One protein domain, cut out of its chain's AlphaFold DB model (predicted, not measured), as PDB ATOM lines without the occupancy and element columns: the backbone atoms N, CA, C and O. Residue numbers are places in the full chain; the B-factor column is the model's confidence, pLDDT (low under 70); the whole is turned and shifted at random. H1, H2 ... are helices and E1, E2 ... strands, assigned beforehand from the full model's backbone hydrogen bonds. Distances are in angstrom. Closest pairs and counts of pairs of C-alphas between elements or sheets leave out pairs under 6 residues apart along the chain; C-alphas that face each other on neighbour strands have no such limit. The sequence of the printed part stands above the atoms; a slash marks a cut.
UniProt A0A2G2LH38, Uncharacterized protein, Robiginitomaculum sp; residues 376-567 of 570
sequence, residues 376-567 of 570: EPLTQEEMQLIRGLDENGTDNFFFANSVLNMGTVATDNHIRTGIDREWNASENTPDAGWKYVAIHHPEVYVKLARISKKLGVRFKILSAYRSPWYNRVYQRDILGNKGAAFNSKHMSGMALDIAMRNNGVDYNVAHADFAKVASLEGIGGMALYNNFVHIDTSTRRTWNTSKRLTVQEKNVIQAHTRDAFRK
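This is residues 376 to 567 of the 570 residues of an uncharacterized protein of Robiginitomaculum sp (UniProt A0A2G2LH38). One strongly twisted sheet of five strands runs through the domain in two layers, with H5, H8 and H9 on one face. H3 and H6 cross at one end of the longest axis, and H8, H9 and H10 gather at the other. The 192 printed residues hold ten named helices and five named strands, in the order H1 E1 H2 H3 H4 H5 E2 H6 H7 E3 H8 E4 E5 H9 H10; the class is mixed. The sheet, E1 E2 E3 E5 E4, is mixed too. The whole is compact, with a radius of gyration of the C-alphas of 16.4 A and spans of 50 by 39 by 34 A.

H1, residues 380 to 387, only just touches H5, residues 443 to 455, with 3 pairs of C-alphas within 8 A, the closest Glu 382 and Val 446 at 6.3 A. E1, residues 397 to 399, is parallel to E2, residues 459 to 463, with N 398 and O 459 2.9 A apart. H2, residues 401 to 404, and H4, residues 432 to 440, only graze the sheet; they touch, closest C-alphas Val 403 and Gly 433, 5.0 A. H3, residues 406 to 417, touches H6, residues 468 to 478, at a steep tilt of 58 degrees, closest C-alphas Ala 410 and Tyr 470, 5.2 A. H7, residues 489 to 492, only grazes the sheet. E3, residues 495 to 499, is antiparallel to E2, N 499 and O 460 at 2.9 A, and to E5, residues 532 to 536, N 498 and O 533 at 2.8 A. H5 lies over E2 and E3 at a height over the sheet of 8.6 A. H8, residues 511 to 520, is on the same face, height 9.8 A, over E4, residues 525 to 528. E4 and E5 form a hairpin, N 534 and O 527 at 2.9 A. H9, residues 551 to 561, touches H8 at a shallow tilt of 18 degrees, closest C-alphas Ala 512 and Glu 553, 5.1 A. H10, residues 564 to 567, touches H8, closest C-alphas Leu 520 and Arg 566, 5.8 A. Every O i to N i+4 pair is within hydrogen-bond range in H1, H3, H5, H8 and H9, but 4 of 5 in H4 and 4 of 7 in H6; H2, H7 and H10 are too short.

H1 begins at C-alpha 380, (44.875, 21.108, -44.942). H5 is 18.3 A long, H3 16.4 A, H9 15.6 A, and E3 and E5 13.4 A each. H10 ends at C-alpha 567, (28.586, 11.792, -25.723).

The two C-alphas farthest apart, Arg 416 and Lys 567, are 51.4 A apart. The printed part has no cut. The links H3 to H4, E3 to H8 and E5 to H9 are long. Residues 376 to 377 and 502 to 509 are under pLDDT 70.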
ATOM      1  N   GLU A 376      37.249  16.621 -35.289       67.00
ATOM      2  CA  GLU A 376      38.087  16.324 -36.449       67.00
ATOM      3  C   GLU A 376      39.530  16.806 -36.220       67.00
ATOM      4  O   GLU A 376      39.707  17.864 -35.600       67.00
ATOM      5  N   PRO A 377      40.554  16.060 -36.691       68.44
ATOM      6  CA  PRO A 377      41.925  16.577 -36.778       68.44
ATOM      7  C   PRO A 377      41.971  17.839 -37.656       68.44
ATOM      8  O   PRO A 377      40.992  18.121 -38.350       68.44
ATOM      9  N   LEU A 378      43.066  18.608 -37.617       76.62
ATOM     10  CA  LEU A 378      43.200  19.760 -38.517       76.62
ATOM     11  C   LEU A 378      43.220  19.295 -39.982       76.62
ATOM     12  O   LEU A 378      43.973  18.380 -40.324       76.62
ATOM     13  N   THR A 379      42.417  19.928 -40.838       78.31
ATOM     14  CA  THR A 379      42.470  19.714 -42.295       78.31
ATOM     15  C   THR A 379      43.551  20.583 -42.940       78.31
ATOM     16  O   THR A 379      44.045  21.532 -42.328       78.31
ATOM     17  N   GLN A 380      43.916  20.289 -44.193       79.75
ATOM     18  CA  GLN A 380      44.875  21.108 -44.942       79.75
ATOM     19  C   GLN A 380      44.388  22.557 -45.074       79.75
ATOM     20  O   GLN A 380      45.158  23.488 -44.850       79.75
ATOM     21  N   GLU A 381      43.102  22.760 -45.363       82.62
ATOM     22  CA  GLU A 381      42.496  24.089 -45.488       82.62
ATOM     23  C   GLU A 381      42.551  24.857 -44.166       82.62
ATOM     24  O   GLU A 381      42.732  26.071 -44.150       82.62
ATOM     25  N   GLU A 382      42.412  24.162 -43.037       87.00
ATOM     26  CA  GLU A 382      42.500  24.772 -41.711       87.00
ATOM     27  C   GLU A 382      43.933  25.132 -41.338       87.00
ATOM     28  O   GLU A 382      44.158  26.189 -40.753       87.00
ATOM     29  N   MET A 383      44.905  24.293 -41.694       85.31
ATOM     30  CA  MET A 383      46.319  24.624 -41.532       85.31
ATOM     31  C   MET A 383      46.691  25.849 -42.377       85.31
ATOM     32  O   MET A 383      47.322  26.773 -41.867       85.31
ATOM     33  N   GLN A 384      46.226  25.901 -43.627       85.56
ATOM     34  CA  GLN A 384      46.434  27.036 -44.528       85.56
ATOM     35  C   GLN A 384      45.749  28.314 -44.030       85.56
ATOM     36  O   GLN A 384      46.348  29.385 -44.058       85.56
ATOM     37  N   LEU A 385      44.543  28.208 -43.463       89.62
ATOM     38  CA  LEU A 385      43.865  29.334 -42.814       89.62
ATOM     39  C   LEU A 385      44.702  29.935 -41.676       89.62
ATOM     40  O   LEU A 385      44.702  31.149 -41.496       89.62
ATOM     41  N   ILE A 386      45.411  29.105 -40.907       89.81
ATOM     42  CA  ILE A 386      46.300  29.575 -39.837       89.81
ATOM     43  C   ILE A 386      47.586  30.190 -40.400       89.81
ATOM     44  O   ILE A 386      48.054  31.188 -39.857       89.81
ATOM     45  N   ARG A 387      48.157  29.623 -41.468       87.38
ATOM     46  CA  ARG A 387      49.359  30.169 -42.124       87.38
ATOM     47  C   ARG A 387      49.107  31.521 -42.780       87.38
ATOM     48  O   ARG A 387      49.953  32.403 -42.684       87.38
ATOM     49  N   GLY A 388      47.939  31.687 -43.391       87.00
ATOM     50  CA  GLY A 388      47.498  32.946 -43.984       87.00
ATOM     51  C   GLY A 388      46.931  33.955 -42.982       87.00
ATOM     52  O   GLY A 388      46.442  34.995 -43.408       87.00
ATOM     53  N   LEU A 389      46.947  33.661 -41.677       91.44
ATOM     54  CA  LEU A 389      46.371  34.544 -40.672       91.44
ATOM     55  C   LEU A 389      47.219  35.811 -40.497       91.44
ATOM     56  O   LEU A 389      48.395  35.734 -40.140       91.44
ATOM     57  N   ASP A 390      46.588  36.967 -40.668       90.50
ATOM     58  CA  ASP A 390      47.179  38.288 -40.461       90.50
ATOM     59  C   ASP A 390      46.313  39.153 -39.518       90.50
ATOM     60  O   ASP A 390      45.360  38.678 -38.893       90.50
ATOM     61  N   GLU A 391      46.631  40.442 -39.406       90.19
ATOM     62  CA  GLU A 391      45.890  41.411 -38.585       90.19
ATOM     63  C   GLU A 391      44.424  41.628 -39.007       90.19
ATOM     64  O   GLU A 391      43.604  42.062 -38.190       90.19
ATOM     65  N   ASN A 392      44.051  41.270 -40.237       91.44
ATOM     66  CA  ASN A 392      42.675  41.355 -40.732       91.44
ATOM     67  C   ASN A 392      41.826  40.151 -40.290       91.44
ATOM     68  O   ASN A 392      40.589  40.189 -40.348       91.44
ATOM     69  N   GLY A 393      42.471  39.088 -39.804       92.19
ATOM     70  CA  GLY A 393      41.828  37.840 -39.429       92.19
ATOM     71  C   GLY A 393      41.522  36.975 -40.649       92.19
ATOM     72  O   GLY A 393      42.392  36.676 -41.453       92.19
ATOM     73  N   THR A 394      40.285  36.497 -40.750       94.19
ATOM     74  CA  THR A 394      39.819  35.602 -41.819       94.19
ATOM     75  C   THR A 394      38.376  35.935 -42.203       94.19
ATOM     76  O   THR A 394      37.705  36.750 -41.557       94.19
ATOM     77  N   ASP A 395      37.829  35.227 -43.187       91.56
ATOM     78  CA  ASP A 395      36.393  35.275 -43.494       91.56
ATOM     79  C   ASP A 395      35.515  34.790 -42.327       91.56
ATOM     80  O   ASP A 395      34.336  35.124 -42.245       91.56
ATOM     81  N   ASN A 396      36.088  34.033 -41.386       92.69
ATOM     82  CA  ASN A 396      35.371  33.434 -40.260       92.69
ATOM     83  C   ASN A 396      35.426  34.277 -38.981       92.69
ATOM     84  O   ASN A 396      34.556  34.173 -38.115       92.69
ATOM     85  N   PHE A 397      36.452  35.106 -38.825       94.25
ATOM     86  CA  PHE A 397      36.589  35.977 -37.665       94.25
ATOM     87  C   PHE A 397      37.514  37.154 -37.956       94.25
ATOM     88  O   PHE A 397      38.348  37.084 -38.845       94.25
ATOM     89  N   PHE A 398      37.410  38.220 -37.175       95.06
ATOM     90  CA  PHE A 398      38.315  39.366 -37.252       95.06
ATOM     91  C   PHE A 398      38.672  39.878 -35.858       95.06
ATOM     92  O   PHE A 398      37.972  39.612 -34.871       95.06
ATOM     93  N   PHE A 399      39.771  40.618 -35.772       96.25
ATOM     94  CA  PHE A 399      40.310  41.097 -34.509       96.25
ATOM     95  C   PHE A 399      39.769  42.480 -34.150       96.25
ATOM     96  O   PHE A 399      39.650  43.377 -34.981       96.25
ATOM     97  N   ALA A 400      39.426  42.677 -32.878       94.69
ATOM     98  CA  ALA A 400      39.241  44.017 -32.343       94.69
ATOM     99  C   ALA A 400      40.595  44.728 -32.224       94.69
ATOM    100  O   ALA A 400      41.616  44.091 -31.964       94.69
ATOM    101  N   ASN A 401      40.582  46.062 -32.283       94.19
ATOM    102  CA  ASN A 401      41.792  46.870 -32.109       94.19
ATOM    103  C   ASN A 401      42.510  46.595 -30.772       94.19
ATOM    104  O   ASN A 401      43.726  46.711 -30.680       94.19
ATOM    105  N   SER A 402      41.768  46.187 -29.734       91.94
ATOM    106  CA  SER A 402      42.348  45.743 -28.465       91.94
ATOM    107  C   SER A 402      43.268  44.540 -28.633       91.94
ATOM    108  O   SER A 402      44.303  44.508 -27.990       91.94
ATOM    109  N   VAL A 403      42.908  43.573 -29.482       95.62
ATOM    110  CA  VAL A 403      43.691  42.355 -29.736       95.62
ATOM    111  C   VAL A 403      44.955  42.667 -30.530       95.62
ATOM    112  O   VAL A 403      46.013  42.138 -30.206       95.62
ATOM    113  N   LEU A 404      44.849  43.549 -31.525       94.00
ATOM    114  CA  LEU A 404      45.980  43.959 -32.359       94.00
ATOM    115  C   LEU A 404      47.059  44.705 -31.570       94.00
ATOM    116  O   LEU A 404      48.224  44.615 -31.921       94.00
ATOM    117  N   ASN A 405      46.676  45.390 -30.488       93.38
ATOM    118  CA  ASN A 405      47.572  46.274 -29.741       93.38
ATOM    119  C   ASN A 405      47.877  45.798 -28.312       93.38
ATOM    120  O   ASN A 405      48.373  46.586 -27.513       93.38
ATOM    121  N   MET A 406      47.567  44.549 -27.929       92.75
ATOM    122  CA  MET A 406      47.757  44.112 -26.530       92.75
ATOM    123  C   MET A 406      49.206  44.232 -26.065       92.75
ATOM    124  O   MET A 406      49.444  44.698 -24.952       92.75
ATOM    125  N   GLY A 407      50.163  43.831 -26.903       92.19
ATOM    126  CA  GLY A 407      51.573  43.916 -26.546       92.19
ATOM    127  C   GLY A 407      52.105  45.344 -26.590       92.19
ATOM    128  O   GLY A 407      52.748  45.754 -25.636       92.19
ATOM    129  N   THR A 408      51.735  46.148 -27.594       92.75
ATOM    130  CA  THR A 408      52.080  47.585 -27.631       92.75
ATOM    131  C   THR A 408      51.575  48.313 -26.390       92.75
ATOM    132  O   THR A 408      52.335  48.993 -25.711       92.75
ATOM    133  N   VAL A 409      50.311  48.092 -26.014       94.25
ATOM    134  CA  VAL A 409      49.735  48.665 -24.790       94.25
ATOM    135  C   VAL A 409      50.515  48.217 -23.556       94.25
ATOM    136  O   VAL A 409      50.719  49.023 -22.651       94.25
ATOM    137  N   ALA A 410      50.956  46.959 -23.496       93.94
ATOM    138  CA  ALA A 410      51.787  46.499 -22.394       93.94
ATOM    139  C   ALA A 410      53.127  47.247 -22.341       93.94
ATOM    140  O   ALA A 410      53.469  47.810 -21.304       93.94
ATOM    141  N   THR A 411      53.835  47.307 -23.464       93.12
ATOM    142  CA  THR A 411      55.144  47.953 -23.604       93.12
ATOM    143  C   THR A 411      55.095  49.441 -23.283       93.12
ATOM    144  O   THR A 411      55.844  49.909 -22.428       93.12
ATOM    145  N   ASP A 412      54.160  50.182 -23.873       94.44
ATOM    146  CA  ASP A 412      54.045  51.626 -23.660       94.44
ATOM    147  C   ASP A 412      53.747  51.957 -22.193       94.44
ATOM    148  O   ASP A 412      54.291  52.904 -21.618       94.44
ATOM    149  N   ASN A 413      52.881  51.165 -21.551       95.50
ATOM    150  CA  ASN A 413      52.547  51.379 -20.147       95.50
ATOM    151  C   ASN A 413      53.670  50.904 -19.213       95.50
ATOM    152  O   ASN A 413      53.840  51.508 -18.154       95.50
ATOM    153  N   HIS A 414      54.442  49.877 -19.580       95.31
ATOM    154  CA  HIS A 414      55.653  49.479 -18.855       95.31
ATOM    155  C   HIS A 414      56.671  50.617 -18.856       95.31
ATOM    156  O   HIS A 414      57.033  51.087 -17.778       95.31
ATOM    157  N   ILE A 415      57.002  51.158 -20.032       93.75
ATOM    158  CA  ILE A 415      57.919  52.297 -20.188       93.75
ATOM    159  C   ILE A 415      57.437  53.503 -19.373       93.75
ATOM    160  O   ILE A 415      58.218  54.125 -18.657       93.75
ATOM    161  N   ARG A 416      56.138  53.824 -19.434       94.81
ATOM    162  CA  ARG A 416      55.573  54.976 -18.713       94.81
ATOM    163  C   ARG A 416      55.606  54.815 -17.191       94.81
ATOM    164  O   ARG A 416      55.711  55.810 -16.482       94.81
ATOM    165  N   THR A 417      55.408  53.601 -16.683       94.56
ATOM    166  CA  THR A 417      55.233  53.361 -15.238       94.56
ATOM    167  C   THR A 417      56.495  52.875 -14.537       94.56
ATOM    168  O   THR A 417      56.583  53.020 -13.320       94.56
ATOM    169  N   GLY A 418      57.448  52.289 -15.265       93.44
ATOM    170  CA  GLY A 418      58.651  51.675 -14.700       93.44
ATOM    171  C   GLY A 418      58.379  50.433 -13.839       93.44
ATOM    172  O   GLY A 418      59.199  50.079 -12.999       93.44
ATOM    173  N   ILE A 419      57.211  49.789 -13.973       92.88
ATOM    174  CA  ILE A 419      56.849  48.621 -13.154       92.88
ATOM    175  C   ILE A 419      57.369  47.337 -13.808       92.88
ATOM    176  O   ILE A 419      56.710  46.780 -14.684       92.88
ATOM    177  N   ASP A 420      58.486  46.802 -13.322       94.69
ATOM    178  CA  ASP A 420      59.139  45.619 -13.918       94.69
ATOM    179  C   ASP A 420      58.545  44.259 -13.510       94.69
ATOM    180  O   ASP A 420      58.898  43.212 -14.055       94.69
ATOM    181  N   ARG A 421      57.622  44.227 -12.546       94.38
ATOM    182  CA  ARG A 421      57.025  42.969 -12.077       94.38
ATOM    183  C   ARG A 421      56.282  42.264 -13.216       94.38
ATOM    184  O   ARG A 421      55.355  42.837 -13.777       94.38
ATOM    185  N   GLU A 422      56.611  40.994 -13.471       90.50
ATOM    186  CA  GLU A 422      55.991  40.144 -14.514       90.50
ATOM    187  C   GLU A 422      56.262  40.626 -15.952       90.50
ATOM    188  O   GLU A 422      55.620  40.161 -16.897       90.50
ATOM    189  N   TRP A 423      57.207  41.557 -16.127       93.88
ATOM    190  CA  TRP A 423      57.638  42.023 -17.437       93.88
ATOM    191  C   TRP A 423      58.474  40.955 -18.144       93.88
ATOM    192  O   TRP A 423      59.401  40.381 -17.574       93.88
ATOM    193  N   ASN A 424      58.151  40.712 -19.411       88.50
ATOM    194  CA  ASN A 424      58.950  39.877 -20.295       88.50
ATOM    195  C   ASN A 424      58.872  40.437 -21.720       88.50
ATOM    196  O   ASN A 424      57.832  40.335 -22.371       88.50
ATOM    197  N   ALA A 425      59.969  41.000 -22.221       84.31
ATOM    198  CA  ALA A 425      60.006  41.606 -23.549       84.31
ATOM    199  C   ALA A 425      59.647  40.615 -24.675       84.31
ATOM    200  O   ALA A 425      59.030  41.014 -25.659       84.31
ATOM    201  N   SER A 426      59.947  39.316 -24.523       79.50
ATOM    202  CA  SER A 426      59.613  38.309 -25.544       79.50
ATOM    203  C   SER A 426      58.116  37.998 -25.637       79.50
ATOM    204  O   SER A 426      57.675  37.378 -26.598       79.50
ATOM    205  N   GLU A 427      57.339  38.385 -24.626       83.19
ATOM    206  CA  GLU A 427      55.892  38.156 -24.524       83.19
ATOM    207  C   GLU A 427      55.073  39.437 -24.753       83.19
ATOM    208  O   GLU A 427      53.849  39.386 -24.853       83.19
ATOM    209  N   ASN A 428      55.732  40.594 -24.850       86.56
ATOM    210  CA  ASN A 428      55.109  41.909 -25.015       86.56
ATOM    211  C   ASN A 428      55.458  42.539 -26.377       86.56
ATOM    212  O   ASN A 428      55.689  43.738 -26.484       86.56
ATOM    213  N   THR A 429      55.503  41.731 -27.439       83.38
ATOM    214  CA  THR A 429      55.707  42.234 -28.810       83.38
ATOM    215  C   THR A 429      54.443  42.922 -29.335       83.38
ATOM    216  O   THR A 429      53.347  42.534 -28.927       83.38
ATOM    217  N   PRO A 430      54.531  43.905 -30.253       83.94
ATOM    218  CA  PRO A 430      53.361  44.647 -30.739       83.94
ATOM    219  C   PRO A 430      52.188  43.760 -31.183       83.94
ATOM    220  O   PRO A 430      51.038  43.997 -30.824       83.94
ATOM    221  N   ASP A 431      52.507  42.666 -31.868       83.81
ATOM    222  CA  ASP A 431      51.591  41.686 -32.448       83.81
ATOM    223  C   ASP A 431      51.194  40.534 -31.502       83.81
ATOM    224  O   ASP A 431      50.415  39.656 -31.889       83.81
ATOM    225  N   ALA A 432      51.678  40.527 -30.253       87.56
ATOM    226  CA  ALA A 432      51.540  39.394 -29.336       87.56
ATOM    227  C   ALA A 432      50.084  38.937 -29.150       87.56
ATOM    228  O   ALA A 432      49.825  37.739 -29.075       87.56
ATOM    229  N   GLY A 433      49.119  39.862 -29.110       93.44
ATOM    230  CA  GLY A 433      47.728  39.548 -28.781       93.44
ATOM    231  C   GLY A 433      47.122  38.447 -29.657       93.44
ATOM    232  O   GLY A 433      46.699  37.410 -29.142       93.44
ATOM    233  N   TRP A 434      47.096  38.629 -30.978       94.12
ATOM    234  CA  TRP A 434      46.580  37.596 -31.882       94.12
ATOM    235  C   TRP A 434      47.647  36.569 -32.270       94.12
ATOM    236  O   TRP A 434      47.344  35.370 -32.343       94.12
ATOM    237  N   LYS A 435      48.884  37.024 -32.505       91.75
ATOM    238  CA  LYS A 435      49.937  36.214 -33.120       91.75
ATOM    239  C   LYS A 435      50.460  35.145 -32.176       91.75
ATOM    240  O   LYS A 435      50.699  34.024 -32.609       91.75
ATOM    241  N   TYR A 436      50.531  35.419 -30.873       92.12
ATOM    242  CA  TYR A 436      50.936  34.407 -29.894       92.12
ATOM    243  C   TYR A 436      49.988  33.197 -29.914       92.12
ATOM    244  O   TYR A 436      50.433  32.052 -29.870       92.12
ATOM    245  N   VAL A 437      48.676  33.419 -30.052       93.75
ATOM    246  CA  VAL A 437      47.710  32.315 -30.197       93.75
ATOM    247  C   VAL A 437      47.959  31.548 -31.497       93.75
ATOM    248  O   VAL A 437      47.966  30.321 -31.476       93.75
ATOM    249  N   ALA A 438      48.222  32.243 -32.607       91.25
ATOM    250  CA  ALA A 438      48.504  31.613 -33.900       91.25
ATOM    251  C   ALA A 438      49.758  30.724 -33.850       91.25
ATOM    252  O   ALA A 438      49.777  29.644 -34.437       91.25
ATOM    253  N   ILE A 439      50.780  31.154 -33.109       84.31
ATOM    254  CA  ILE A 439      52.051  30.446 -32.932       84.31
ATOM    255  C   ILE A 439      51.890  29.235 -32.009       84.31
ATOM    256  O   ILE A 439      52.302  28.126 -32.349       84.31
ATOM    257  N   HIS A 440      51.321  29.445 -30.822       84.19
ATOM    258  CA  HIS A 440      51.390  28.473 -29.731       84.19
ATOM    259  C   HIS A 440      50.162  27.561 -29.650       84.19
ATOM    260  O   HIS A 440      50.288  26.388 -29.289       84.19
ATOM    261  N   HIS A 441      48.986  28.082 -30.002       89.44
ATOM    262  CA  HIS A 441      47.701  27.399 -29.859       89.44
ATOM    263  C   HIS A 441      46.770  27.627 -31.067       89.44
ATOM    264  O   HIS A 441      45.615  28.035 -30.891       89.44
ATOM    265  N   PRO A 442      47.227  27.339 -32.303       89.12
ATOM    266  CA  PRO A 442      46.451  27.601 -33.517       89.12
ATOM    267  C   PRO A 442      45.102  26.872 -33.548       89.12
ATOM    268  O   PRO A 442      44.145  27.340 -34.167       89.12
ATOM    269  N   GLU A 443      44.975  25.754 -32.825       86.12
ATOM    270  CA  GLU A 443      43.726  25.001 -32.696       86.12
ATOM    271  C   GLU A 443      42.565  25.838 -32.145       86.12
ATOM    272  O   GLU A 443      41.401  25.518 -32.393       86.12
ATOM    273  N   VAL A 444      42.862  26.896 -31.387       93.00
ATOM    274  CA  VAL A 444      41.859  27.788 -30.806       93.00
ATOM    275  C   VAL A 444      41.143  28.567 -31.917       93.00
ATOM    276  O   VAL A 444      39.912  28.630 -31.928       93.00
ATOM    277  N   TYR A 445      41.896  29.070 -32.901       95.25
ATOM    278  CA  TYR A 445      41.341  29.744 -34.078       95.25
ATOM    279  C   TYR A 445      40.639  28.779 -35.027       95.25
ATOM    280  O   TYR A 445      39.561  29.105 -35.521       95.25
ATOM    281  N   VAL A 446      41.177  27.572 -35.229       91.81
ATOM    282  CA  VAL A 446      40.513  26.552 -36.057       91.81
ATOM    283  C   VAL A 446      39.142  26.193 -35.488       91.81
ATOM    284  O   VAL A 446      38.148  26.194 -36.215       91.81
ATOM    285  N   LYS A 447      39.045  25.963 -34.174       91.75
ATOM    286  CA  LYS A 447      37.755  25.702 -33.515       91.75
ATOM    287  C   LYS A 447      36.788  26.869 -33.698       91.75
ATOM    288  O   LYS A 447      35.626  26.631 -34.016       91.75
ATOM    289  N   LEU A 448      37.247  28.116 -33.564       94.94
ATOM    290  CA  LEU A 448      36.403  29.283 -33.831       94.94
ATOM    291  C   LEU A 448      35.951  29.352 -35.296       94.94
ATOM    292  O   LEU A 448      34.783  29.633 -35.551       94.94
ATOM    293  N   ALA A 449      36.829  29.043 -36.252       93.25
ATOM    294  CA  ALA A 449      36.478  29.007 -37.668       93.25
ATOM    295  C   ALA A 449      35.401  27.950 -37.962       93.25
ATOM    296  O   ALA A 449      34.438  28.230 -38.676       93.25
ATOM    297  N   ARG A 450      35.493  26.763 -37.349       89.62
ATOM    298  CA  ARG A 450      34.445  25.731 -37.432       89.62
ATOM    299  C   ARG A 450      33.120  26.207 -36.834       89.62
ATOM    300  O   ARG A 450      32.073  26.009 -37.450       89.62
ATOM    301  N   ILE A 451      33.159  26.862 -35.670       90.44
ATOM    302  CA  ILE A 451      31.966  27.438 -35.025       90.44
ATOM    303  C   ILE A 451      31.322  28.495 -35.937       90.44
ATOM    304  O   ILE A 451      30.115  28.440 -36.161       90.44
ATOM    305  N   SER A 452      32.124  29.403 -36.501       90.38
ATOM    306  CA  SER A 452      31.705  30.415 -37.485       90.38
ATOM    307  C   SER A 452      30.959  29.788 -38.655       90.38
ATOM    308  O   SER A 452      29.806  30.138 -38.905       90.38
ATOM    309  N   LYS A 453      31.561  28.792 -39.317       87.75
ATOM    310  CA  LYS A 453      30.952  28.100 -40.464       87.75
ATOM    311  C   LYS A 453      29.621  27.435 -40.106       87.75
ATOM    312  O   LYS A 453      28.669  27.532 -40.869       87.75
ATOM    313  N   LYS A 454      29.535  26.787 -38.939       85.62
ATOM    314  CA  LYS A 454      28.311  26.099 -38.483       85.62
ATOM    315  C   LYS A 454      27.178  27.049 -38.116       85.62
ATOM    316  O   LYS A 454      26.018  26.670 -38.237       85.62
ATOM    317  N   LEU A 455      27.511  28.243 -37.639       85.19
ATOM    318  CA  LEU A 455      26.531  29.262 -37.272       85.19
ATOM    319  C   LEU A 455      26.255  30.249 -38.412       85.19
ATOM    320  O   LEU A 455      25.316  31.028 -38.305       85.19
ATOM    321  N   GLY A 456      27.048  30.220 -39.488       85.62
ATOM    322  CA  GLY A 456      26.956  31.170 -40.594       85.62
ATOM    323  C   GLY A 456      27.315  32.601 -40.187       85.62
ATOM    324  O   GLY A 456      26.776  33.547 -40.756       85.62
ATOM    325  N   VAL A 457      28.176  32.777 -39.177       85.88
ATOM    326  CA  VAL A 457      28.483  34.089 -38.586       85.88
ATOM    327  C   VAL A 457      29.980  34.313 -38.478       85.88
ATOM    328  O   VAL A 457      30.686  33.529 -37.850       85.88
ATOM    329  N   ARG A 458      30.434  35.457 -39.000       90.50
ATOM    330  CA  ARG A 458      31.799  35.954 -38.822       90.50
ATOM    331  C   ARG A 458      31.951  36.620 -37.452       90.50
ATOM    332  O   ARG A 458      31.288  37.619 -37.168       90.50
ATOM    333  N   PHE A 459      32.832  36.099 -36.602       92.00
ATOM    334  CA  PHE A 459      32.961  36.549 -35.209       92.00
ATOM    335  C   PHE A 459      34.004  37.655 -34.997       92.00
ATOM    336  O   PHE A 459      35.084  37.631 -35.580       92.00
ATOM    337  N   LYS A 460      33.728  38.589 -34.079       93.50
ATOM    338  CA  LYS A 460      34.716  39.570 -33.604       93.50
ATOM    339  C   LYS A 460      35.403  39.071 -32.337       93.50
ATOM    340  O   LYS A 460      34.737  38.819 -31.332       93.50
ATOM    341  N   ILE A 461      36.728  38.998 -32.348       96.06
ATOM    342  CA  ILE A 461      37.533  38.614 -31.183       96.06
ATOM    343  C   ILE A 461      37.905  39.878 -30.406       96.06
ATOM    344  O   ILE A 461      38.559  40.773 -30.935       96.06
ATOM    345  N   LEU A 462      37.475  39.963 -29.149       94.62
ATOM    346  CA  LEU A 462      37.712  41.100 -28.252       94.62
ATOM    347  C   LEU A 462      39.006  40.951 -27.450       94.62
ATOM    348  O   LEU A 462      39.645  41.947 -27.102       94.62
ATOM    349  N   SER A 463      39.381  39.707 -27.151       95.31
ATOM    350  CA  SER A 463      40.618  39.371 -26.456       95.31
ATOM    351  C   SER A 463      41.169  38.035 -26.923       95.31
ATOM    352  O   SER A 463      40.407  37.089 -27.101       95.31
ATOM    353  N   ALA A 464      42.494  37.948 -27.017       96.62
ATOM    354  CA  ALA A 464      43.230  36.724 -27.312       96.62
ATOM    355  C   ALA A 464      44.362  36.550 -26.286       96.62
ATOM    356  O   ALA A 464      44.067  36.574 -25.088       96.62
ATOM    357  N   TYR A 465      45.620  36.381 -26.688       96.88
ATOM    358  CA  TYR A 465      46.723  36.268 -25.737       96.88
ATOM    359  C   TYR A 465      46.928  37.566 -24.947       96.88
ATOM    360  O   TYR A 465      46.857  38.663 -25.493       96.88
ATOM    361  N   ARG A 466      47.187  37.432 -23.644       95.25
ATOM    362  CA  ARG A 466      47.538  38.542 -22.749       95.25
ATOM    363  C   ARG A 466      48.827  38.179 -22.036       95.25
ATOM    364  O   ARG A 466      48.812  37.208 -21.289       95.25
ATOM    365  N   SER A 467      49.888  38.962 -22.184       94.94
ATOM    366  CA  SER A 467      51.109  38.721 -21.414       94.94
ATOM    367  C   SER A 467      50.838  38.754 -19.897       94.94
ATOM    368  O   SER A 467      49.860  39.378 -19.450       94.94
ATOM    369  N   PRO A 468      51.682  38.107 -19.073       94.44
ATOM    370  CA  PRO A 468      51.587  38.189 -17.621       94.44
ATOM    371  C   PRO A 468      51.536  39.627 -17.115       94.44
ATOM    372  O   PRO A 468      50.652  39.961 -16.322       94.44
ATOM    373  N   TRP A 469      52.392  40.493 -17.660       95.44
ATOM    374  CA  TRP A 469      52.383  41.921 -17.374       95.44
ATOM    375  C   TRP A 469      51.047  42.580 -17.743       95.44
ATOM    376  O   TRP A 469      50.396  43.189 -16.891       95.44
ATOM    377  N   TYR A 470      50.568  42.397 -18.980       95.38
ATOM    378  CA  TYR A 470      49.304  42.980 -19.437       95.38
ATOM    379  C   TYR A 470      48.128  42.538 -18.557       95.38
ATOM    380  O   TYR A 470      47.256  43.330 -18.196       95.38
ATOM    381  N   ASN A 471      48.082  41.259 -18.185       95.12
ATOM    382  CA  ASN A 471      46.971  40.711 -17.419       95.12
ATOM    383  C   ASN A 471      47.046  41.058 -15.921       95.12
ATOM    384  O   ASN A 471      46.019  41.393 -15.332       95.12
ATOM    385  N   ARG A 472      48.219  40.963 -15.285       93.25
ATOM    386  CA  ARG A 472      48.366  41.147 -13.828       93.25
ATOM    387  C   ARG A 472      48.651  42.586 -13.421       93.25
ATOM    388  O   ARG A 472      48.205  42.977 -12.352       93.25
ATOM    389  N   VAL A 473      49.373  43.353 -14.233       94.12
ATOM    390  CA  VAL A 473      49.733  44.746 -13.930       94.12
ATOM    391  C   VAL A 473      48.750  45.684 -14.616       94.12
ATOM    392  O   VAL A 473      47.984  46.371 -13.945       94.12
ATOM    393  N   TYR A 474      48.693  45.668 -15.949       94.62
ATOM    394  CA  TYR A 474      47.886  46.645 -16.682       94.62
ATOM    395  C   TYR A 474      46.383  46.496 -16.427       94.62
ATOM    396  O   TYR A 474      45.729  47.432 -15.977       94.62
ATOM    397  N   GLN A 475      45.817  45.312 -16.655       94.50
ATOM    398  CA  GLN A 475      44.380  45.105 -16.466       94.50
ATOM    399  C   GLN A 475      43.966  45.252 -14.998       94.50
ATOM    400  O   GLN A 475      42.991  45.936 -14.702       94.50
ATOM    401  N   ARG A 476      44.676  44.619 -14.061       93.19
ATOM    402  CA  ARG A 476      44.233  44.589 -12.658       93.19
ATOM    403  C   ARG A 476      44.618  45.829 -11.867       93.19
ATOM    404  O   ARG A 476      43.751  46.359 -11.180       93.19
ATOM    405  N   ASP A 477      45.870  46.264 -11.948       92.31
ATOM    406  CA  ASP A 477      46.393  47.295 -11.050       92.31
ATOM    407  C   ASP A 477      46.229  48.689 -11.656       92.31
ATOM    408  O   ASP A 477      45.789  49.604 -10.966       92.31
ATOM    409  N   ILE A 478      46.507  48.844 -12.957       92.62
ATOM    410  CA  ILE A 478      46.376  50.134 -13.650       92.62
ATOM    411  C   ILE A 478      44.908  50.422 -13.997       92.62
ATOM    412  O   ILE A 478      44.404  51.498 -13.687       92.62
ATOM    413  N   LEU A 479      44.199  49.470 -14.616       93.44
ATOM    414  CA  LEU A 479      42.786  49.645 -14.985       93.44
ATOM    415  C   LEU A 479      41.798  49.250 -13.877       93.44
ATOM    416  O   LEU A 479      40.595  49.460 -14.029       93.44
ATOM    417  N   GLY A 480      42.256  48.647 -12.777       92.00
ATOM    418  CA  GLY A 480      41.367  48.224 -11.690       92.00
ATOM    419  C   GLY A 480      40.432  47.059 -12.051       92.00
ATOM    420  O   GLY A 480      39.455  46.808 -11.335       92.00
ATOM    421  N   ASN A 481      40.675  46.336 -13.151       88.88
ATOM    422  CA  ASN A 481      39.809  45.260 -13.632       88.88
ATOM    423  C   ASN A 481      39.947  44.002 -12.762       88.88
ATOM    424  O   ASN A 481      40.677  43.057 -13.074       88.88
ATOM    425  N   LYS A 482      39.173  43.954 -11.673       84.19
ATOM    426  CA  LYS A 482      39.134  42.809 -10.747       84.19
ATOM    427  C   LYS A 482      38.688  41.498 -11.410       84.19
ATOM    428  O   LYS A 482      38.970  40.438 -10.850       84.19
ATOM    429  N   GLY A 483      38.039  41.561 -12.577       81.12
ATOM    430  CA  GLY A 483      37.600  40.401 -13.360       81.12
ATOM    431  C   GLY A 483      38.717  39.694 -14.134       81.12
ATOM    432  O   GLY A 483      38.534  38.549 -14.544       81.12
ATOM    433  N   ALA A 484      39.888  40.318 -14.311       86.44
ATOM    434  CA  ALA A 484      41.039  39.653 -14.914       86.44
ATOM    435  C   ALA A 484      41.622  38.615 -13.938       86.44
ATOM    436  O   ALA A 484      42.191  38.966 -12.907       86.44
ATOM    437  N   ALA A 485      41.458  37.325 -14.237       86.75
ATOM    438  CA  ALA A 485      41.930  36.247 -13.369       86.75
ATOM    439  C   ALA A 485      43.465  36.182 -13.318       86.75
ATOM    440  O   ALA A 485      44.124  36.326 -14.346       86.75
ATOM    441  N   PHE A 486      44.029  35.886 -12.142       85.75
ATOM    442  CA  PHE A 486      45.478  35.747 -11.954       85.75
ATOM    443  C   PHE A 486      46.079  34.653 -12.845       85.75
ATOM    444  O   PHE A 486      47.080  34.885 -13.505       85.75
ATOM    445  N   ASN A 487      45.433  33.489 -12.928       87.12
ATOM    446  CA  ASN A 487      45.902  32.352 -13.725       87.12
ATOM    447  C   ASN A 487      45.032  32.177 -14.982       87.12
ATOM    448  O   ASN A 487      44.446  31.119 -15.218       87.12
ATOM    449  N   SER A 488      44.879  33.265 -15.741       90.94
ATOM    450  CA  SER A 488      44.026  33.323 -16.931       90.94
ATOM    451  C   SER A 488      44.559  32.447 -18.067       90.94
ATOM    452  O   SER A 488      45.751  32.455 -18.360       90.94
ATOM    453  N   LYS A 489      43.666  31.756 -18.790       94.50
ATOM    454  CA  LYS A 489      44.035  31.003 -20.002       94.50
ATOM    455  C   LYS A 489      44.402  31.894 -21.190       94.50
ATOM    456  O   LYS A 489      45.089  31.422 -22.092       94.50
ATOM    457  N   HIS A 490      44.063  33.184 -21.141       95.38
ATOM    458  CA  HIS A 490      44.610  34.172 -22.076       95.38
ATOM    459  C   HIS A 490      46.131  34.300 -21.943       95.38
ATOM    460  O   HIS A 490      46.801  34.467 -22.952       95.38
ATOM    461  N   MET A 491      46.691  34.145 -20.736       93.38
ATOM    462  CA  MET A 491      48.146  34.189 -20.522       93.38
ATOM    463  C   MET A 491      48.887  32.970 -21.055       93.38
ATOM    464  O   MET A 491      50.103  32.988 -21.168       93.38
ATOM    465  N   SER A 492      48.165  31.906 -21.393       90.44
ATOM    466  CA  SER A 492      48.733  30.756 -22.091       90.44
ATOM    467  C   SER A 492      48.420  30.789 -23.585       90.44
ATOM    468  O   SER A 492      48.741  29.840 -24.273       90.44
ATOM    469  N   GLY A 493      47.727  31.813 -24.095       92.94
ATOM    470  CA  GLY A 493      47.292  31.871 -25.496       92.94
ATOM    471  C   GLY A 493      46.212  30.846 -25.857       92.94
ATOM    472  O   GLY A 493      45.911  30.649 -27.025       92.94
ATOM    473  N   MET A 494      45.605  30.189 -24.868       94.81
ATOM    474  CA  MET A 494      44.640  29.102 -25.076       94.81
ATOM    475  C   MET A 494      43.183  29.579 -25.107       94.81
ATOM    476  O   MET A 494      42.279  28.743 -25.117       94.81
ATOM    477  N   ALA A 495      42.942  30.890 -25.038       96.56
ATOM    478  CA  ALA A 495      41.617  31.452 -24.802       96.56
ATOM    479  C   ALA A 495      41.295  32.657 -25.683       96.56
ATOM    480  O   ALA A 495      42.174  33.469 -25.982       96.56
ATOM    481  N   LEU A 496      40.009  32.797 -26.009       97.88
ATOM    482  CA  LEU A 496      39.444  33.924 -26.746       97.88
ATOM    483  C   LEU A 496      38.212  34.463 -26.017       97.88
ATOM    484  O   LEU A 496      37.380  33.690 -25.542       97.88
ATOM    485  N   ASP A 497      38.073  35.787 -26.001       95.69
ATOM    486  CA  ASP A 497      36.815  36.458 -25.675       95.69
ATOM    487  C   ASP A 497      36.181  36.917 -26.987       95.69
ATOM    488  O   ASP A 497      36.780  37.689 -27.738       95.69
ATOM    489  N   ILE A 498      34.979  36.431 -27.277       94.44
ATOM    490  CA  ILE A 498      34.313  36.592 -28.571       94.44
ATOM    491  C   ILE A 498      33.053  37.417 -28.382       94.44
ATOM    492  O   ILE A 498      32.208  37.086 -27.552       94.44
ATOM    493  N   ALA A 499      32.916  38.490 -29.154       90.88
ATOM    494  CA  ALA A 499      31.733  39.330 -29.104       90.88
ATOM    495  C   ALA A 499      30.495  38.538 -29.537       90.88
ATOM    496  O   ALA A 499      30.497  37.890 -30.582       90.88
ATOM    497  N   MET A 500      29.423  38.652 -28.754       85.44
ATOM    498  CA  MET A 500      28.121  38.065 -29.097       85.44
ATOM    499  C   MET A 500      27.183  39.061 -29.775       85.44
ATOM    500  O   MET A 500      26.074  38.708 -30.155       85.44
ATOM    501  N   ARG A 501      27.624  40.314 -29.905       75.75
ATOM    502  CA  ARG A 501      26.945  41.395 -30.619       75.75
ATOM    503  C   ARG A 501      27.983  42.150 -31.439       75.75
ATOM    504  O   ARG A 501      29.092  42.374 -30.949       75.75
ATOM    505  N   ASN A 502      27.638  42.551 -32.656       61.66
ATOM    506  CA  ASN A 502      28.462  43.472 -33.431       61.66
ATOM    507  C   ASN A 502      27.874  44.880 -33.292       61.66
ATOM    508  O   ASN A 502      26.672  45.064 -33.470       61.66
ATOM    509  N   ASN A 503      28.691  45.879 -32.961       52.19
ATOM    510  CA  ASN A 503      28.226  47.265 -32.854       52.19
ATOM    511  C   ASN A 503      27.836  47.758 -34.260       52.19
ATOM    512  O   ASN A 503      28.705  48.182 -35.015       52.19
ATOM    513  N   GLY A 504      26.554  47.638 -34.620       48.53
ATOM    514  CA  GLY A 504      26.014  47.977 -35.944       48.53
ATOM    515  C   GLY A 504      25.249  46.847 -36.646       48.53
ATOM    516  O   GLY A 504      24.590  47.109 -37.645       48.53
ATOM    517  N   VAL A 505      25.286  45.613 -36.126       42.78
ATOM    518  CA  VAL A 505      24.450  44.493 -36.590       42.78
ATOM    519  C   VAL A 505      24.090  43.650 -35.366       42.78
ATOM    520  O   VAL A 505      24.967  43.020 -34.767       42.78
ATOM    521  N   ASP A 506      22.817  43.632 -34.970       41.22
ATOM    522  CA  ASP A 506      22.320  42.665 -33.986       41.22
ATOM    523  C   ASP A 506      22.375  41.264 -34.617       41.22
ATOM    524  O   ASP A 506      21.410  40.759 -35.188       41.22
ATOM    525  N   TYR A 507      23.540  40.617 -34.553       47.78
ATOM    526  CA  TYR A 507      23.622  39.182 -34.772       47.78
ATOM    527  C   TYR A 507      22.962  38.513 -33.567       47.78
ATOM    528  O   TYR A 507      23.565  38.387 -32.503       47.78
ATOM    529  N   ASN A 508      21.712  38.083 -33.720       52.97
ATOM    530  CA  ASN A 508      20.991  37.295 -32.720       52.97
ATOM    531  C   ASN A 508      21.517  35.849 -32.651       52.97
ATOM    532  O   ASN A 508      20.744  34.897 -32.708       52.97
ATOM    533  N   VAL A 509      22.835  35.652 -32.519       64.88
ATOM    534  CA  VAL A 509      23.355  34.341 -32.115       64.88
ATOM    535  C   VAL A 509      23.085  34.210 -30.628       64.88
ATOM    536  O   VAL A 509      23.742  34.845 -29.796       64.88
ATOM    537  N   ALA A 510      22.095  33.393 -30.275       74.50
ATOM    538  CA  ALA A 510      21.841  33.092 -28.882       74.50
ATOM    539  C   ALA A 510      23.115  32.494 -28.266       74.50
ATOM    540  O   ALA A 510      23.732  31.587 -28.825       74.50
ATOM    541  N   HIS A 511      23.501  32.975 -27.080       84.88
ATOM    542  CA  HIS A 511      24.648  32.434 -26.341       84.88
ATOM    543  C   HIS A 511      24.555  30.910 -26.189       84.88
ATOM    544  O   HIS A 511      25.572  30.224 -26.209       84.88
ATOM    545  N   ALA A 512      23.331  30.388 -26.065       84.19
ATOM    546  CA  ALA A 512      23.038  28.963 -26.006       84.19
ATOM    547  C   ALA A 512      23.463  28.209 -27.281       84.19
ATOM    548  O   ALA A 512      24.076  27.148 -27.174       84.19
ATOM    549  N   ASP A 513      23.205  28.761 -28.468       85.88
ATOM    550  CA  ASP A 513      23.560  28.124 -29.741       85.88
ATOM    551  C   ASP A 513      25.072  28.128 -29.943       85.88
ATOM    552  O   ASP A 513      25.668  27.087 -30.231       85.88
ATOM    553  N   PHE A 514      25.712  29.270 -29.674       89.75
ATOM    554  CA  PHE A 514      27.169  29.365 -29.672       89.75
ATOM    555  C   PHE A 514      27.788  28.354 -28.705       89.75
ATOM    556  O   PHE A 514      28.660  27.579 -29.093       89.75
ATOM    557  N   ALA A 515      27.312  28.311 -27.458       89.69
ATOM    558  CA  ALA A 515      27.835  27.416 -26.434       89.69
ATOM    559  C   ALA A 515      27.673  25.934 -26.808       89.69
ATOM    560  O   ALA A 515      28.585  25.130 -26.592       89.69
ATOM    561  N   LYS A 516      26.541  25.569 -27.421       87.00
ATOM    562  CA  LYS A 516      26.289  24.216 -27.929       87.00
ATOM    563  C   LYS A 516      27.302  23.848 -29.014       87.00
ATOM    564  O   LYS A 516      27.986  22.832 -28.873       87.00
ATOM    565  N   VAL A 517      27.445  24.675 -30.052       87.50
ATOM    566  CA  VAL A 517      28.384  24.433 -31.167       87.50
ATOM    567  C   VAL A 517      29.833  24.427 -30.682       87.50
ATOM    568  O   VAL A 517      30.573  23.492 -30.979       87.50
ATOM    569  N   ALA A 518      30.221  25.381 -29.842       90.38
ATOM    570  CA  ALA A 518      31.553  25.433 -29.252       90.38
ATOM    571  C   ALA A 518      31.871  24.180 -28.421       90.38
ATOM    572  O   ALA A 518      32.955  23.601 -28.531       90.38
ATOM    573  N   SER A 519      30.913  23.697 -27.627       88.81
ATOM    574  CA  SER A 519      31.084  22.463 -26.862       88.81
ATOM    575  C   SER A 519      31.273  21.233 -27.754       88.81
ATOM    576  O   SER A 519      31.999  20.310 -27.367       88.81
ATOM    577  N   LEU A 520      30.621  21.201 -28.917       83.94
ATOM    578  CA  LEU A 520      30.761  20.130 -29.903       83.94
ATOM    579  C   LEU A 520      32.148  20.150 -30.528       83.94
ATOM    580  O   LEU A 520      32.832  19.133 -30.465       83.94
ATOM    581  N   GLU A 521      32.631  21.318 -30.953       85.62
ATOM    582  CA  GLU A 521      34.001  21.509 -31.464       85.62
ATOM    583  C   GLU A 521      35.105  21.195 -30.442       85.62
ATOM    584  O   GLU A 521      36.300  21.274 -30.737       85.62
ATOM    585  N   GLY A 522      34.733  20.805 -29.223       83.62
ATOM    586  CA  GLY A 522      35.658  20.396 -28.181       83.62
ATOM    587  C   GLY A 522      36.353  21.588 -27.545       83.62
ATOM    588  O   GLY A 522      37.537  21.485 -27.225       83.62
ATOM    589  N   ILE A 523      35.651  22.716 -27.407       91.31
ATOM    590  CA  ILE A 523      35.999  23.735 -26.415       91.31
ATOM    591  C   ILE A 523      35.843  23.124 -25.025       91.31
ATOM    592  O   ILE A 523      34.888  22.386 -24.759       91.31
ATOM    593  N   GLY A 524      36.815  23.406 -24.165       91.00
ATOM    594  CA  GLY A 524      36.870  22.884 -22.812       91.00
ATOM    595  C   GLY A 524      36.354  23.886 -21.794       91.00
ATOM    596  O   GLY A 524      35.348  23.631 -21.148       91.00
ATOM    597  N   GLY A 525      37.012  25.028 -21.639       93.69
ATOM    598  CA  GLY A 525      36.514  26.073 -20.749       93.69
ATOM    599  C   GLY A 525      35.535  26.997 -21.453       93.69
ATOM    600  O   GLY A 525      35.786  27.412 -22.584       93.69
ATOM    601  N   MET A 526      34.431  27.329 -20.786       94.50
ATOM    602  CA  MET A 526      33.443  28.255 -21.330       94.50
ATOM    603  C   MET A 526      32.741  29.077 -20.253       94.50
ATOM    604  O   MET A 526      32.294  28.545 -19.232       94.50
ATOM    605  N   ALA A 527      32.573  30.369 -20.521       92.94
ATOM    606  CA  ALA A 527      31.813  31.277 -19.671       92.94
ATOM    607  C   ALA A 527      31.026  32.295 -20.507       92.94
ATOM    608  O   ALA A 527      31.556  32.901 -21.437       92.94
ATOM    609  N   LEU A 528      29.747  32.483 -20.167       92.00
ATOM    610  CA  LEU A 528      28.836  33.378 -20.884       92.00
ATOM    611  C   LEU A 528      28.724  34.711 -20.135       92.00
ATOM    612  O   LEU A 528      28.215  34.748 -19.010       92.00
ATOM    613  N   TYR A 529      29.173  35.801 -20.751       88.81
ATOM    614  CA  TYR A 529      29.024  37.162 -20.229       88.81
ATOM    615  C   TYR A 529      27.907  37.896 -20.975       88.81
ATOM    616  O   TYR A 529      27.268  37.345 -21.864       88.81
ATOM    617  N   ASN A 530      27.613  39.137 -20.585       84.38
ATOM    618  CA  ASN A 530      26.540  39.910 -21.220       84.38
ATOM    619  C   ASN A 530      26.846  40.250 -22.685       84.38
ATOM    620  O   ASN A 530      25.964  40.147 -23.531       84.38
ATOM    621  N   ASN A 531      28.094  40.636 -22.969       84.62
ATOM    622  CA  ASN A 531      28.496  41.179 -24.270       84.62
ATOM    623  C   ASN A 531      29.399  40.229 -25.072       84.62
ATOM    624  O   ASN A 531      29.656  40.466 -26.252       84.62
ATOM    625  N   PHE A 532      29.909  39.175 -24.436       90.19
ATOM    626  CA  PHE A 532      30.867  38.259 -25.038       90.19
ATOM    627  C   PHE A 532      30.776  36.860 -24.427       90.19
ATOM    628  O   PHE A 532      30.254  36.674 -23.325       90.19
ATOM    629  N   VAL A 533      31.318  35.875 -25.133       93.19
ATOM    630  CA  VAL A 533      31.566  34.530 -24.612       93.19
ATOM    631  C   VAL A 533      33.064  34.316 -24.521       93.19
ATOM    632  O   VAL A 533      33.799  34.593 -25.465       93.19
ATOM    633  N   HIS A 534      33.502  33.806 -23.379       95.75
ATOM    634  CA  HIS A 534      34.855  33.310 -23.206       95.75
ATOM    635  C   HIS A 534      34.905  31.829 -23.573       95.75
ATOM    636  O   HIS A 534      34.077  31.047 -23.090       95.75
ATOM    637  N   ILE A 535      35.905  31.443 -24.363       96.62
ATOM    638  CA  ILE A 535      36.227  30.048 -24.670       96.62
ATOM    639  C   ILE A 535      37.708  29.764 -24.438       96.62
ATOM    640  O   ILE A 535      38.551  30.615 -24.709       96.62
ATOM    641  N   ASP A 536      38.035  28.543 -24.012       95.62
ATOM    642  CA  ASP A 536      39.411  28.047 -23.984       95.62
ATOM    643  C   ASP A 536      39.524  26.539 -24.257       95.62
ATOM    644  O   ASP A 536      38.568  25.770 -24.116       95.62
ATOM    645  N   THR A 537      40.718  26.098 -24.648       91.50
ATOM    646  CA  THR A 537      41.004  24.703 -25.033       91.50
ATOM    647  C   THR A 537      41.496  23.818 -23.888       91.50
ATOM    648  O   THR A 537      41.980  22.714 -24.140       91.50
ATOM    649  N   SER A 538      41.387  24.256 -22.630       88.31
ATOM    650  CA  SER A 538      41.804  23.432 -21.487       88.31
ATOM    651  C   SER A 538      40.702  22.459 -21.036       88.31
ATOM    652  O   SER A 538      39.905  22.007 -21.851       88.31
ATOM    653  N   THR A 539      40.673  22.030 -19.774       88.88
ATOM    654  CA  THR A 539      39.705  21.014 -19.326       88.88
ATOM    655  C   THR A 539      38.276  21.557 -19.286       88.88
ATOM    656  O   THR A 539      38.059  22.760 -19.094       88.88
ATOM    657  N   ARG A 540      37.299  20.649 -19.456       90.19
ATOM    658  CA  ARG A 540      35.869  20.983 -19.442       90.19
ATOM    659  C   ARG A 540      35.462  21.641 -18.134       90.19
ATOM    660  O   ARG A 540      35.521  20.997 -17.091       90.19
ATOM    661  N   ARG A 541      35.048  22.908 -18.194       93.38
ATOM    662  CA  ARG A 541      34.606  23.665 -17.016       93.38
ATOM    663  C   ARG A 541      33.844  24.926 -17.396       93.38
ATOM    664  O   ARG A 541      33.957  25.446 -18.501       93.38
ATOM    665  N   THR A 542      33.142  25.457 -16.411       92.94
ATOM    666  CA  THR A 542      32.539  26.787 -16.439       92.94
ATOM    667  C   THR A 542      32.774  27.464 -15.093       92.94
ATOM    668  O   THR A 542      33.172  26.802 -14.132       92.94
ATOM    669  N   TRP A 543      32.553  28.769 -15.010       90.25
ATOM    670  CA  TRP A 543      32.684  29.529 -13.769       90.25
ATOM    671  C   TRP A 543      31.626  30.620 -13.691       90.25
ATOM    672  O   TRP A 543      30.965  30.951 -14.677       90.25
ATOM    673  N   ASN A 544      31.472  31.171 -12.489       79.25
ATOM    674  CA  ASN A 544      30.514  32.234 -12.241       79.25
ATOM    675  C   ASN A 544      30.865  33.460 -13.079       79.25
ATOM    676  O   ASN A 544      31.975  33.989 -13.004       79.25
ATOM    677  N   THR A 545      29.889  33.918 -13.852       75.25
ATOM    678  CA  THR A 545      29.963  35.180 -14.576       75.25
ATOM    679  C   THR A 545      29.091  36.214 -13.881       75.25
ATOM    680  O   THR A 545      28.207  35.887 -13.089       75.25
ATOM    681  N   SER A 546      29.317  37.489 -14.183       72.00
ATOM    682  CA  SER A 546      28.453  38.583 -13.725       72.00
ATOM    683  C   SER A 546      27.074  38.588 -14.404       72.00
ATOM    684  O   SER A 546      26.220  39.404 -14.060       72.00
ATOM    685  N   LYS A 547      26.839  37.691 -15.370       82.75
ATOM    686  CA  LYS A 547      25.584  37.579 -16.110       82.75
ATOM    687  C   LYS A 547      24.590  36.685 -15.373       82.75
ATOM    688  O   LYS A 547      24.897  35.561 -14.981       82.75
ATOM    689  N   ARG A 548      23.337  37.138 -15.298       85.50
ATOM    690  CA  ARG A 548      22.209  36.278 -14.931       85.50
ATOM    691  C   ARG A 548      21.817  35.423 -16.136       85.50
ATOM    692  O   ARG A 548      21.183  35.916 -17.062       85.50
ATOM    693  N   LEU A 549      22.201  34.148 -16.108       85.69
ATOM    694  CA  LEU A 549      21.895  33.200 -17.182       85.69
ATOM    695  C   LEU A 549      20.396  32.883 -17.268       85.69
ATOM    696  O   LEU A 549      19.734  32.692 -16.236       85.69
ATOM    697  N   THR A 550      19.883  32.753 -18.492       88.38
ATOM    698  CA  THR A 550      18.544  32.204 -18.765       88.38
ATOM    699  C   THR A 550      18.485  30.706 -18.437       88.38
ATOM    700  O   THR A 550      19.513  30.052 -18.255       88.38
ATOM    701  N   VAL A 551      17.282  30.126 -18.359       86.94
ATOM    702  CA  VAL A 551      17.117  28.673 -18.135       86.94
ATOM    703  C   VAL A 551      17.805  27.864 -19.240       86.94
ATOM    704  O   VAL A 551      18.533  26.919 -18.950       86.94
ATOM    705  N   GLN A 552      17.652  28.284 -20.497       85.94
ATOM    706  CA  GLN A 552      18.286  27.630 -21.640       85.94
ATOM    707  C   GLN A 552      19.819  27.707 -21.566       85.94
ATOM    708  O   GLN A 552      20.492  26.692 -21.733       85.94
ATOM    709  N   GLU A 553      20.379  28.880 -21.252       88.25
ATOM    710  CA  GLU A 553      21.830  29.056 -21.088       88.25
ATOM    711  C   GLU A 553      22.381  28.184 -19.947       88.25
ATOM    712  O   GLU A 553      23.429  27.555 -20.103       88.25
ATOM    713  N   LYS A 554      21.660  28.077 -18.821       89.06
ATOM    714  CA  LYS A 554      22.036  27.184 -17.711       89.06
ATOM    715  C   LYS A 554      22.067  25.720 -18.144       89.06
ATOM    716  O   LYS A 554      23.041  25.032 -17.846       89.06
ATOM    717  N   ASN A 555      21.043  25.259 -18.860       88.50
ATOM    718  CA  ASN A 555      20.956  23.873 -19.322       88.50
ATOM    719  C   ASN A 555      22.105  23.534 -20.281       88.50
ATOM    720  O   ASN A 555      22.772  22.514 -20.110       88.50
ATOM    721  N   VAL A 556      22.402  24.422 -21.237       87.69
ATOM    722  CA  VAL A 556      23.508  24.225 -22.186       87.69
ATOM    723  C   VAL A 556      24.859  24.194 -21.472       87.69
ATOM    724  O   VAL A 556      25.684  23.328 -21.760       87.69
ATOM    725  N   ILE A 557      25.095  25.083 -20.505       90.69
ATOM    726  CA  ILE A 557      26.348  25.090 -19.743       90.69
ATOM    727  C   ILE A 557      26.492  23.830 -18.876       90.69
ATOM    728  O   ILE A 557      27.570  23.230 -18.833       90.69
ATOM    729  N   GLN A 558      25.416  23.355 -18.246       89.94
ATOM    730  CA  GLN A 558      25.437  22.085 -17.513       89.94
ATOM    731  C   GLN A 558      25.750  20.903 -18.442       89.94
ATOM    732  O   GLN A 558      26.637  20.101 -18.136       89.94
ATOM    733  N   ALA A 559      25.103  20.829 -19.605       87.75
ATOM    734  CA  ALA A 559      25.388  19.813 -20.616       87.75
ATOM    735  C   ALA A 559      26.847  19.881 -21.105       87.75
ATOM    736  O   ALA A 559      27.517  18.852 -21.222       87.75
ATOM    737  N   HIS A 560      27.384  21.085 -21.314       89.38
ATOM    738  CA  HIS A 560      28.779  21.309 -21.688       89.38
ATOM    739  C   HIS A 560      29.764  20.763 -20.641       89.38
ATOM    740  O   HIS A 560      30.687  20.027 -21.000       89.38
ATOM    741  N   THR A 561      29.559  21.064 -19.353       90.00
ATOM    742  CA  THR A 561      30.456  20.591 -18.276       90.00
ATOM    743  C   THR A 561      30.479  19.067 -18.143       90.00
ATOM    744  O   THR A 561      31.517  18.494 -17.822       90.00
ATOM    745  N   ARG A 562      29.368  18.392 -18.464       87.62
ATOM    746  CA  ARG A 562      29.249  16.921 -18.444       87.62
ATOM    747  C   ARG A 562      29.709  16.245 -19.737       87.62
ATOM    748  O   ARG A 562      29.684  15.015 -19.832       87.62
ATOM    749  N   ASP A 563      30.134  17.034 -20.725       83.06
ATOM    750  CA  ASP A 563      30.439  16.580 -22.084       83.06
ATOM    751  C   ASP A 563      29.243  15.920 -22.795       83.06
ATOM    752  O   ASP A 563      29.400  15.067 -23.670       83.06
ATOM    753  N   ALA A 564      28.027  16.292 -22.400       81.25
ATOM    754  CA  ALA A 564      26.817  15.611 -22.827       81.25
ATOM    755  C   ALA A 564      26.598  15.745 -24.346       81.25
ATOM    756  O   ALA A 564      26.204  14.785 -25.000       81.25
ATOM    757  N   PHE A 565      26.960  16.885 -24.944       80.75
ATOM    758  CA  PHE A 565      26.795  17.104 -26.386       80.75
ATOM    759  C   PHE A 565      27.657  16.187 -27.261       80.75
ATOM    760  O   PHE A 565      27.211  15.801 -28.335       80.75
ATOM    761  N   ARG A 566      28.880  15.835 -26.838       74.38
ATOM    762  CA  ARG A 566      29.740  14.922 -27.616       74.38
ATOM    763  C   ARG A 566      29.442  13.459 -27.333       74.38
ATOM    764  O   ARG A 566      29.640  12.624 -28.207       74.38
ATOM    765  N   LYS A 567      28.975  13.151 -26.122       74.69
ATOM    766  CA  LYS A 567      28.586  11.792 -25.723       74.69
ATOM    767  C   LYS A 567      27.208  11.387 -26.236       74.69
ATOM    768  O   LYS A 567      26.871  10.214 -26.170       74.69
TER     769      LYS A 567